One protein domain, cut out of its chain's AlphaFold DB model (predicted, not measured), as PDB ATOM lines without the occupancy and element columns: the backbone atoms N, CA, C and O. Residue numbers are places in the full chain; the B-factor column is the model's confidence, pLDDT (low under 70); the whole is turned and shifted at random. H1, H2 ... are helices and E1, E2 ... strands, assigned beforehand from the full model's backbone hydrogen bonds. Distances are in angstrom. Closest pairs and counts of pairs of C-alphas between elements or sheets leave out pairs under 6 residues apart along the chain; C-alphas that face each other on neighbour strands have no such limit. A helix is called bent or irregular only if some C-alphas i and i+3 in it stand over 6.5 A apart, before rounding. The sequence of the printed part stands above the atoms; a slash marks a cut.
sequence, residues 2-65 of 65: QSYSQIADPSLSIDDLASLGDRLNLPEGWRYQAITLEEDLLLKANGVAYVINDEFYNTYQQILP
ATOM      1  N   GLN A   2     -43.654 -23.831 -42.287       92.50
ATOM      2  CA  GLN A   2     -42.841 -23.764 -41.061       92.50
ATOM      3  C   GLN A   2     -41.644 -24.713 -41.100       92.50
ATOM      4  O   GLN A   2     -40.568 -24.360 -40.629       92.50
ATOM      5  N   SER A   3     -41.821 -25.897 -41.682       95.38
ATOM      6  CA  SER A   3     -40.740 -26.849 -41.913       95.38
ATOM      7  C   SER A   3     -41.039 -27.701 -43.140       95.38
ATOM      8  O   SER A   3     -42.202 -27.998 -43.421       95.38
ATOM      9  N   TYR A   4     -39.985 -28.101 -43.850       97.38
ATOM     10  CA  TYR A   4     -40.043 -29.230 -44.770       97.38
ATOM     11  C   TYR A   4     -39.464 -30.475 -44.085       97.38
ATOM     12  O   TYR A   4     -38.714 -30.365 -43.110       97.38
ATOM     13  N   SER A   5     -39.840 -31.655 -44.563       97.94
ATOM     14  CA  SER A   5     -39.485 -32.942 -43.969       97.94
ATOM     15  C   SER A   5     -38.852 -33.872 -44.997       97.94
ATOM     16  O   SER A   5     -39.136 -33.799 -46.184       97.94
ATOM     17  N   GLN A   6     -38.013 -34.783 -44.516       98.00
ATOM     18  CA  GLN A   6     -37.385 -35.840 -45.312       98.00
ATOM     19  C   GLN A   6     -37.903 -37.240 -44.931       98.00
ATOM     20  O   GLN A   6     -37.306 -38.252 -45.284       98.00
ATOM     21  N   ILE A   7     -39.016 -37.311 -44.185       97.62
ATOM     22  CA  ILE A   7     -39.604 -38.577 -43.713       97.62
ATOM     23  C   ILE A   7     -40.163 -39.400 -44.881       97.62
ATOM     24  O   ILE A   7     -39.901 -40.598 -44.957       97.62
ATOM     25  N   ALA A   8     -40.938 -38.774 -45.773       97.75
ATOM     26  CA  ALA A   8     -41.529 -39.449 -46.932       97.75
ATOM     27  C   ALA A   8     -40.595 -39.454 -48.152       97.75
ATOM     28  O   ALA A   8     -40.581 -40.417 -48.915       97.75
ATOM     29  N   ASP A   9     -39.814 -38.387 -48.322       97.56
ATOM     30  CA  ASP A   9     -38.831 -38.243 -49.392       97.56
ATOM     31  C   ASP A   9     -37.480 -37.797 -48.809       97.56
ATOM     32  O   ASP A   9     -37.270 -36.602 -48.588       97.56
ATOM     33  N   PRO A  10     -36.540 -38.733 -48.579       98.12
ATOM     34  CA  PRO A  10     -35.211 -38.415 -48.061       98.12
ATOM     35  C   PRO A  10     -34.370 -37.513 -48.970       98.12
ATOM     36  O   PRO A  10     -33.352 -36.987 -48.524       98.12
ATOM     37  N   SER A  11     -34.754 -37.364 -50.241       97.75
ATOM     38  CA  SER A  11     -34.044 -36.531 -51.212       97.75
ATOM     39  C   SER A  11     -34.583 -35.106 -51.307       97.75
ATOM     40  O   SER A  11     -33.914 -34.272 -51.912       97.75
ATOM     41  N   LEU A  12     -35.733 -34.806 -50.682       97.94
ATOM     42  CA  LEU A  12     -36.322 -33.470 -50.708       97.94
ATOM     43  C   LEU A  12     -35.340 -32.445 -50.133       97.94
ATOM     44  O   LEU A  12     -34.863 -32.578 -49.001       97.94
ATOM     45  N   SER A  13     -35.061 -31.409 -50.915       97.00
ATOM     46  CA  SER A  13     -34.170 -30.315 -50.557       97.00
ATOM     47  C   SER A  13     -34.904 -28.975 -50.523       97.00
ATOM     48  O   SER A  13     -36.056 -28.852 -50.942       97.00
ATOM     49  N   ILE A  14     -34.223 -27.947 -50.017       94.81
ATOM     50  CA  ILE A  14     -34.759 -26.583 -49.997       94.81
ATOM     51  C   ILE A  14     -34.965 -26.018 -51.414       94.81
ATOM     52  O   ILE A  14     -35.917 -25.271 -51.633       94.81
ATOM     53  N   ASP A  15     -34.124 -26.411 -52.376       95.50
ATOM     54  CA  ASP A  15     -34.189 -25.935 -53.764       95.50
ATOM     55  C   ASP A  15     -35.438 -26.470 -54.484       95.50
ATOM     56  O   ASP A  15     -36.023 -25.785 -55.325       95.50
ATOM     57  N   ASP A  16     -35.912 -27.656 -54.091       96.62
ATOM     58  CA  ASP A  16     -37.124 -28.273 -54.640       96.62
ATOM     59  C   ASP A  16     -38.409 -27.560 -54.198       96.62
ATOM     60  O   ASP A  16     -39.456 -27.708 -54.836       96.62
ATOM     61  N   LEU A  17     -38.362 -26.779 -53.109       96.19
ATOM     62  CA  LEU A  17     -39.550 -26.135 -52.545       96.19
ATOM     63  C   LEU A  17     -40.188 -25.152 -53.529       96.19
ATOM     64  O   LEU A  17     -41.406 -25.016 -53.543       96.19
ATOM     65  N   ALA A  18     -39.403 -24.519 -54.405       96.19
ATOM     66  CA  ALA A  18     -39.927 -23.586 -55.404       96.19
ATOM     67  C   ALA A  18     -40.966 -24.230 -56.346       96.19
ATOM     68  O   ALA A  18     -41.934 -23.572 -56.730       96.19
ATOM     69  N   SER A  19     -40.796 -25.515 -56.674       96.25
ATOM     70  CA  SER A  19     -41.668 -26.288 -57.573       96.25
ATOM     71  C   SER A  19     -42.439 -27.405 -56.864       96.25
ATOM     72  O   SER A  19     -43.068 -28.234 -57.518       96.25
ATOM     73  N   LEU A  20     -42.420 -27.452 -55.528       97.50
ATOM     74  CA  LEU A  20     -43.041 -28.538 -54.764       97.50
ATOM     75  C   LEU A  20     -44.540 -28.681 -55.062       97.50
ATOM     76  O   LEU A  20     -45.058 -29.792 -55.052       97.50
ATOM     77  N   GLY A  21     -45.218 -27.580 -55.398       96.62
ATOM     78  CA  GLY A  21     -46.635 -27.572 -55.763       96.62
ATOM     79  C   GLY A  21     -47.018 -28.540 -56.884       96.62
ATOM     80  O   GLY A  21     -48.124 -29.067 -56.846       96.62
ATOM     81  N   ASP A  22     -46.108 -28.837 -57.817       96.38
ATOM     82  CA  ASP A  22     -46.348 -29.782 -58.921       96.38
ATOM     83  C   ASP A  22     -46.380 -31.247 -58.452       96.38
ATOM     84  O   ASP A  22     -46.823 -32.139 -59.175       96.38
ATOM     85  N   ARG A  23     -45.889 -31.504 -57.235       96.56
ATOM     86  CA  ARG A  23     -45.803 -32.829 -56.611       96.56
ATOM     87  C   ARG A  23     -46.877 -33.054 -55.548       96.56
ATOM     88  O   ARG A  23     -47.061 -34.197 -55.143       96.56
ATOM     89  N   LEU A  24     -47.532 -31.988 -55.085       97.25
ATOM     90  CA  LEU A  24     -48.508 -32.043 -53.999       97.25
ATOM     91  C   LEU A  24     -49.891 -32.469 -54.497       97.25
ATOM     92  O   LEU A  24     -50.427 -31.931 -55.465       97.25
ATOM     93  N   ASN A  25     -50.521 -33.365 -53.750       96.75
ATOM     94  CA  ASN A  25     -51.909 -33.771 -53.924       96.75
ATOM     95  C   ASN A  25     -52.833 -32.776 -53.209       96.75
ATOM     96  O   ASN A  25     -53.393 -33.051 -52.147       96.75
ATOM     97  N   LEU A  26     -52.960 -31.581 -53.787       95.12
ATOM     98  CA  LEU A  26     -53.738 -30.493 -53.203       95.12
ATOM     99  C   LEU A  26     -55.254 -30.736 -53.340       95.12
ATOM    100  O   LEU A  26     -55.714 -31.132 -54.415       95.12
ATOM    101  N   PRO A  27     -56.058 -30.453 -52.295       94.69
ATOM    102  CA  PRO A  27     -57.513 -30.454 -52.416       94.69
ATOM    103  C   PRO A  27     -58.012 -29.431 -53.444       94.69
ATOM    104  O   PRO A  27     -57.334 -28.451 -53.761       94.69
ATOM    105  N   GLU A  28     -59.240 -29.613 -53.929       96.31
ATOM    106  CA  GLU A  28     -59.856 -28.674 -54.869       96.31
ATOM    107  C   GLU A  28     -59.858 -27.236 -54.315       96.31
ATOM    108  O   GLU A  28     -60.219 -26.988 -53.163       96.31
ATOM    109  N   GLY A  29     -59.421 -26.283 -55.144       95.38
ATOM    110  CA  GLY A  29     -59.326 -24.865 -54.788       95.38
ATOM    111  C   GLY A  29     -58.065 -24.465 -54.012       95.38
ATOM    112  O   GLY A  29     -57.860 -23.274 -53.782       95.38
ATOM    113  N   TRP A  30     -57.199 -25.411 -53.637       94.38
ATOM    114  CA  TRP A  30     -55.934 -25.110 -52.969       94.38
ATOM    115  C   TRP A  30     -54.824 -24.815 -53.974       94.38
ATOM    116  O   TRP A  30     -54.785 -25.349 -55.082       94.38
ATOM    117  N   ARG A  31     -53.881 -23.966 -53.563       94.88
ATOM    118  CA  ARG A  31     -52.686 -23.654 -54.341       94.88
ATOM    119  C   ARG A  31     -51.471 -23.585 -53.433       94.88
ATOM    120  O   ARG A  31     -51.512 -22.949 -52.384       94.88
ATOM    121  N   TYR A  32     -50.379 -24.182 -53.890       96.06
ATOM    122  CA  TYR A  32     -49.066 -24.029 -53.284       96.06
ATOM    123  C   TYR A  32     -48.311 -22.854 -53.915       96.06
ATOM    124  O   TYR A  32     -48.373 -22.648 -55.130       96.06
ATOM    125  N   GLN A  33     -47.599 -22.085 -53.089       94.44
ATOM    126  CA  GLN A  33     -46.670 -21.043 -53.524       94.44
ATOM    127  C   GLN A  33     -45.481 -20.985 -52.560       94.44
ATOM    128  O   GLN A  33     -45.665 -21.017 -51.341       94.44
ATOM    129  N   ALA A  34     -44.282 -20.845 -53.117       94.12
ATOM    130  CA  ALA A  34     -43.072 -20.518 -52.378       94.12
ATOM    131  C   ALA A  34     -42.649 -19.093 -52.749       94.12
ATOM    132  O   ALA A  34     -42.522 -18.765 -53.927       94.12
ATOM    133  N   ILE A  35     -42.456 -18.245 -51.740       91.00
ATOM    134  CA  ILE A  35     -42.002 -16.862 -51.908       91.00
ATOM    135  C   ILE A  35     -40.800 -16.612 -51.005       91.00
ATOM    136  O   ILE A  35     -40.754 -17.096 -49.874       91.00
ATOM    137  N   THR A  36     -39.835 -15.846 -51.511       90.38
ATOM    138  CA  THR A  36     -38.774 -15.279 -50.675       90.38
ATOM    139  C   THR A  36     -39.307 -13.989 -50.074       90.38
ATOM    140  O   THR A  36     -39.806 -13.136 -50.804       90.38
ATOM    141  N   LEU A  37     -39.252 -13.875 -48.752       91.00
ATOM    142  CA  LEU A  37     -39.714 -12.684 -48.050       91.00
ATOM    143  C   LEU A  37     -38.634 -11.600 -48.101       91.00
ATOM    144  O   LEU A  37     -37.454 -11.894 -47.926       91.00
ATOM    145  N   GLU A  38     -39.046 -10.355 -48.324       95.88
ATOM    146  CA  GLU A  38     -38.151  -9.187 -48.287       95.88
ATOM    147  C   GLU A  38     -37.943  -8.654 -46.859       95.88
ATOM    148  O   GLU A  38     -37.019  -7.884 -46.605       95.88
ATOM    149  N   GLU A  39     -38.789  -9.087 -45.922       94.94
ATOM    150  CA  GLU A  39     -38.774  -8.714 -44.509       94.94
ATOM    151  C   GLU A  39     -39.132  -9.906 -43.609       94.94
ATOM    152  O   GLU A  39     -39.667 -10.922 -44.064       94.94
ATOM    153  N   ASP A  40     -38.847  -9.781 -42.313       91.94
ATOM    154  CA  ASP A  40     -39.151 -10.822 -41.334       91.94
ATOM    155  C   ASP A  40     -40.667 -11.022 -41.177       91.94
ATOM    156  O   ASP A  40     -41.410 -10.105 -40.821       91.94
ATOM    157  N   LEU A  41     -41.132 -12.264 -41.347       87.56
ATOM    158  CA  LEU A  41     -42.519 -12.644 -41.074       87.56
ATOM    159  C   LEU A  41     -42.672 -13.168 -39.640       87.56
ATOM    160  O   LEU A  41     -42.231 -14.268 -39.308       87.56
ATOM    161  N   LEU A  42     -43.382 -12.413 -38.799       87.50
ATOM    162  CA  LEU A  42     -43.763 -12.837 -37.449       87.50
ATOM    163  C   LEU A  42     -45.138 -13.509 -37.448       87.50
ATOM    164  O   LEU A  42     -46.175 -12.845 -37.458       87.50
ATOM    165  N   LEU A  43     -45.154 -14.838 -37.361       85.06
ATOM    166  CA  LEU A  43     -46.395 -15.606 -37.326       85.06
ATOM    167  C   LEU A  43     -46.947 -15.724 -35.895       85.06
ATOM    168  O   LEU A  43     -46.522 -16.576 -35.115       85.06
ATOM    169  N   LYS A  44     -47.904 -14.859 -35.536       84.44
ATOM    170  CA  LYS A  44     -48.551 -14.861 -34.212       84.44
ATOM    171  C   LYS A  44     -49.811 -15.726 -34.206       84.44
ATOM    172  O   LYS A  44     -50.673 -15.581 -35.065       84.44
ATOM    173  N   ALA A  45     -49.940 -16.581 -33.195       84.25
ATOM    174  CA  ALA A  45     -51.173 -17.305 -32.900       84.25
ATOM    175  C   ALA A  45     -51.896 -16.637 -31.719       84.25
ATOM    176  O   ALA A  45     -51.324 -16.498 -30.638       84.25
ATOM    177  N   ASN A  46     -53.160 -16.244 -31.902       82.94
ATOM    178  CA  ASN A  46     -53.976 -15.620 -30.851       82.94
ATOM    179  C   ASN A  46     -54.655 -16.695 -29.985       82.94
ATOM    180  O   ASN A  46     -55.871 -16.860 -30.005       82.94
ATOM    181  N   GLY A  47     -53.848 -17.469 -29.259       90.12
ATOM    182  CA  GLY A  47     -54.299 -18.546 -28.367       90.12
ATOM    183  C   GLY A  47     -54.506 -19.907 -29.041       90.12
ATOM    184  O   GLY A  47     -54.404 -20.925 -28.363       90.12
ATOM    185  N   VAL A  48     -54.723 -19.948 -30.362       90.88
ATOM    186  CA  VAL A  48     -54.827 -21.191 -31.149       90.88
ATOM    187  C   VAL A  48     -54.047 -21.052 -32.455       90.88
ATOM    188  O   VAL A  48     -54.166 -20.043 -33.149       90.88
ATOM    189  N   ALA A  49     -53.257 -22.074 -32.789       91.62
ATOM    190  CA  ALA A  49     -52.586 -22.214 -34.076       91.62
ATOM    191  C   ALA A  49     -53.204 -23.386 -34.846       91.62
ATOM    192  O   ALA A  49     -53.346 -24.479 -34.300       91.62
ATOM    193  N   TYR A  50     -53.542 -23.166 -36.115       92.56
ATOM    194  CA  TYR A  50     -53.997 -24.226 -37.011       92.56
ATOM    195  C   TYR A  50     -52.816 -24.699 -37.845       92.56
ATOM    196  O   TYR A  50     -52.275 -23.932 -38.645       92.56
ATOM    197  N   VAL A  51     -52.408 -25.945 -37.626       94.56
ATOM    198  CA  VAL A  51     -51.250 -26.564 -38.272       94.56
ATOM    199  C   VAL A  51     -51.719 -27.769 -39.074       94.56
ATOM    200  O   VAL A  51     -52.490 -28.584 -38.569       94.56
ATOM    201  N   ILE A  52     -51.262 -27.873 -40.318       95.31
ATOM    202  CA  ILE A  52     -51.543 -29.002 -41.207       95.31
ATOM    203  C   ILE A  52     -50.245 -29.588 -41.751       95.31
ATOM    204  O   ILE A  52     -49.229 -28.890 -41.856       95.31
ATOM    205  N   ASN A  53     -50.313 -30.858 -42.141       97.00
ATOM    206  CA  ASN A  53     -49.262 -31.522 -42.894       97.00
ATOM    207  C   ASN A  53     -49.738 -31.896 -44.294       97.00
ATOM    208  O   ASN A  53     -50.904 -32.246 -44.476       97.00
ATOM    209  N   ASP A  54     -48.824 -31.815 -45.256       97.38
ATOM    210  CA  ASP A  54     -48.999 -32.454 -46.559       97.38
ATOM    211  C   ASP A  54     -48.553 -33.929 -46.506       97.38
ATOM    212  O   ASP A  54     -48.118 -34.436 -45.465       97.38
ATOM    213  N   GLU A  55     -48.667 -34.642 -47.621       97.44
ATOM    214  CA  GLU A  55     -48.297 -36.054 -47.742       97.44
ATOM    215  C   GLU A  55     -46.789 -36.317 -47.607       97.44
ATOM    216  O   GLU A  55     -46.387 -37.457 -47.376       97.44
ATOM    217  N   PHE A  56     -45.956 -35.276 -47.714       97.75
ATOM    218  CA  PHE A  56     -44.516 -35.356 -47.473       97.75
ATOM    219  C   PHE A  56     -44.149 -35.057 -46.011       97.75
ATOM    220  O   PHE A  56     -42.971 -35.094 -45.652       97.75
ATOM    221  N   TYR A  57     -45.144 -34.815 -45.151       97.75
ATOM    222  CA  TYR A  57     -44.999 -34.373 -43.762       97.75
ATOM    223  C   TYR A  57     -44.377 -32.976 -43.613       97.75
ATOM    224  O   TYR A  57     -43.857 -32.642 -42.544       97.75
ATOM    225  N   ASN A  58     -44.439 -32.130 -44.646       98.00
ATOM    226  CA  ASN A  58     -44.095 -30.720 -44.481       98.00
ATOM    227  C   ASN A  58     -45.170 -30.041 -43.631       98.00
ATOM    228  O   ASN A  58     -46.346 -30.403 -43.678       98.00
ATOM    229  N   THR A  59     -44.777 -29.058 -42.829       96.88
ATOM    230  CA  THR A  59     -45.671 -28.406 -41.868       96.88
ATOM    231  C   THR A  59     -46.025 -26.997 -42.315       96.88
ATOM    232  O   THR A  59     -45.155 -26.173 -42.619       96.88
ATOM    233  N   TYR A  60     -47.319 -26.689 -42.301       94.81
ATOM    234  CA  TYR A  60     -47.861 -25.376 -42.626       94.81
ATOM    235  C   TYR A  60     -48.724 -24.894 -41.473       94.81
ATOM    236  O   TYR A  60     -49.537 -25.647 -40.946       94.81
ATOM    237  N   GLN A  61     -48.577 -23.623 -41.118       93.12
ATOM    238  CA  GLN A  61     -49.469 -22.965 -40.175       93.12
ATOM    239  C   GLN A  61     -50.327 -21.948 -40.925       93.12
ATOM    240  O   GLN A  61     -49.828 -21.208 -41.776       93.12
ATOM    241  N   GLN A  62     -51.615 -21.910 -40.592       91.06
ATOM    242  CA  GLN A  62     -52.537 -20.898 -41.085       91.06
ATOM    243  C   GLN A  62     -52.097 -19.505 -40.617       91.06
ATOM    244  O   GLN A  62     -51.841 -19.285 -39.431       91.06
ATOM    245  N   ILE A  63     -52.059 -18.557 -41.550       86.81
ATOM    246  CA  ILE A  63     -51.924 -17.135 -41.231       86.81
ATOM    247  C   ILE A  63     -53.332 -16.607 -40.964       86.81
ATOM    248  O   ILE A  63     -54.191 -16.669 -41.843       86.81
ATOM    249  N   LEU A  64     -53.581 -16.157 -39.735       78.00
ATOM    250  CA  LEU A  64     -54.818 -15.459 -39.401       78.00
ATOM    251  C   LEU A  64     -54.705 -14.005 -39.900       78.00
ATOM    252  O   LEU A  64     -53.633 -13.420 -39.732       78.00
ATOM    253  N   PRO A  65     -55.753 -13.452 -40.532       63.69
ATOM    254  CA  PRO A  65     -55.790 -12.043 -40.913       63.69
ATOM    255  C   PRO A  65     -55.783 -11.104 -39.699       63.69
ATOM    256  O   PRO A  65     -56.200 -11.533 -38.595       63.69
TER     257      PRO A  65
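Overview. This is residues 2 to 65 of the 65 residues of an uncharacterized protein of bioreactor metagenome (UniProt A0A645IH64). This model has little regular structure: a hairpin of two short strands, E1 and E2, and one short helix, H1, are joined by a wide loop, residues 23 to 50. The 64 printed residues have one named helix and two named strands, ordered H1, E1, E2; only 14 are in named elements, class mixed, and the sheet, E1 - E2, is antiparallel. It is only just compact, close to loose, with a radius of gyration of the C-alphas of 12.9 A and spans of 34 by 27 by 24 A.

Arrangement. After residues 2 to 14, look at H1, residues 15 to 22: it is irregular, with C-alphas 18 and 21 7.8 A apart, and has 1 of 4 O i to N i+4 pairs and 3 of 5 O i to N i+3 pairs within hydrogen-bond range. Further on, E1, residues 51 to 53, and E2, residues 59 to 61, form a hairpin with a tight link, antiparallel at 151 degrees. There N 52 and O 60 are within hydrogen-bond range, 2.9 A. H1 and E2 are apart.

Along the chain. Find C-alpha 15 at (-34.189, -25.935, -53.764); from there H1 runs 13.8 A. E1 spans 7.1 A, and E2, 6.8 A, ends at C-alpha 61, (-49.469, -22.965, -40.175).

Size, cuts and confidence. The C-alphas farthest apart, of Ser 11 and Gly 47, are 35.4 A apart. The printed part has no cut; the link from H1 to E1 is long, 28 residues. Only residue 65 has pLDDT under 70.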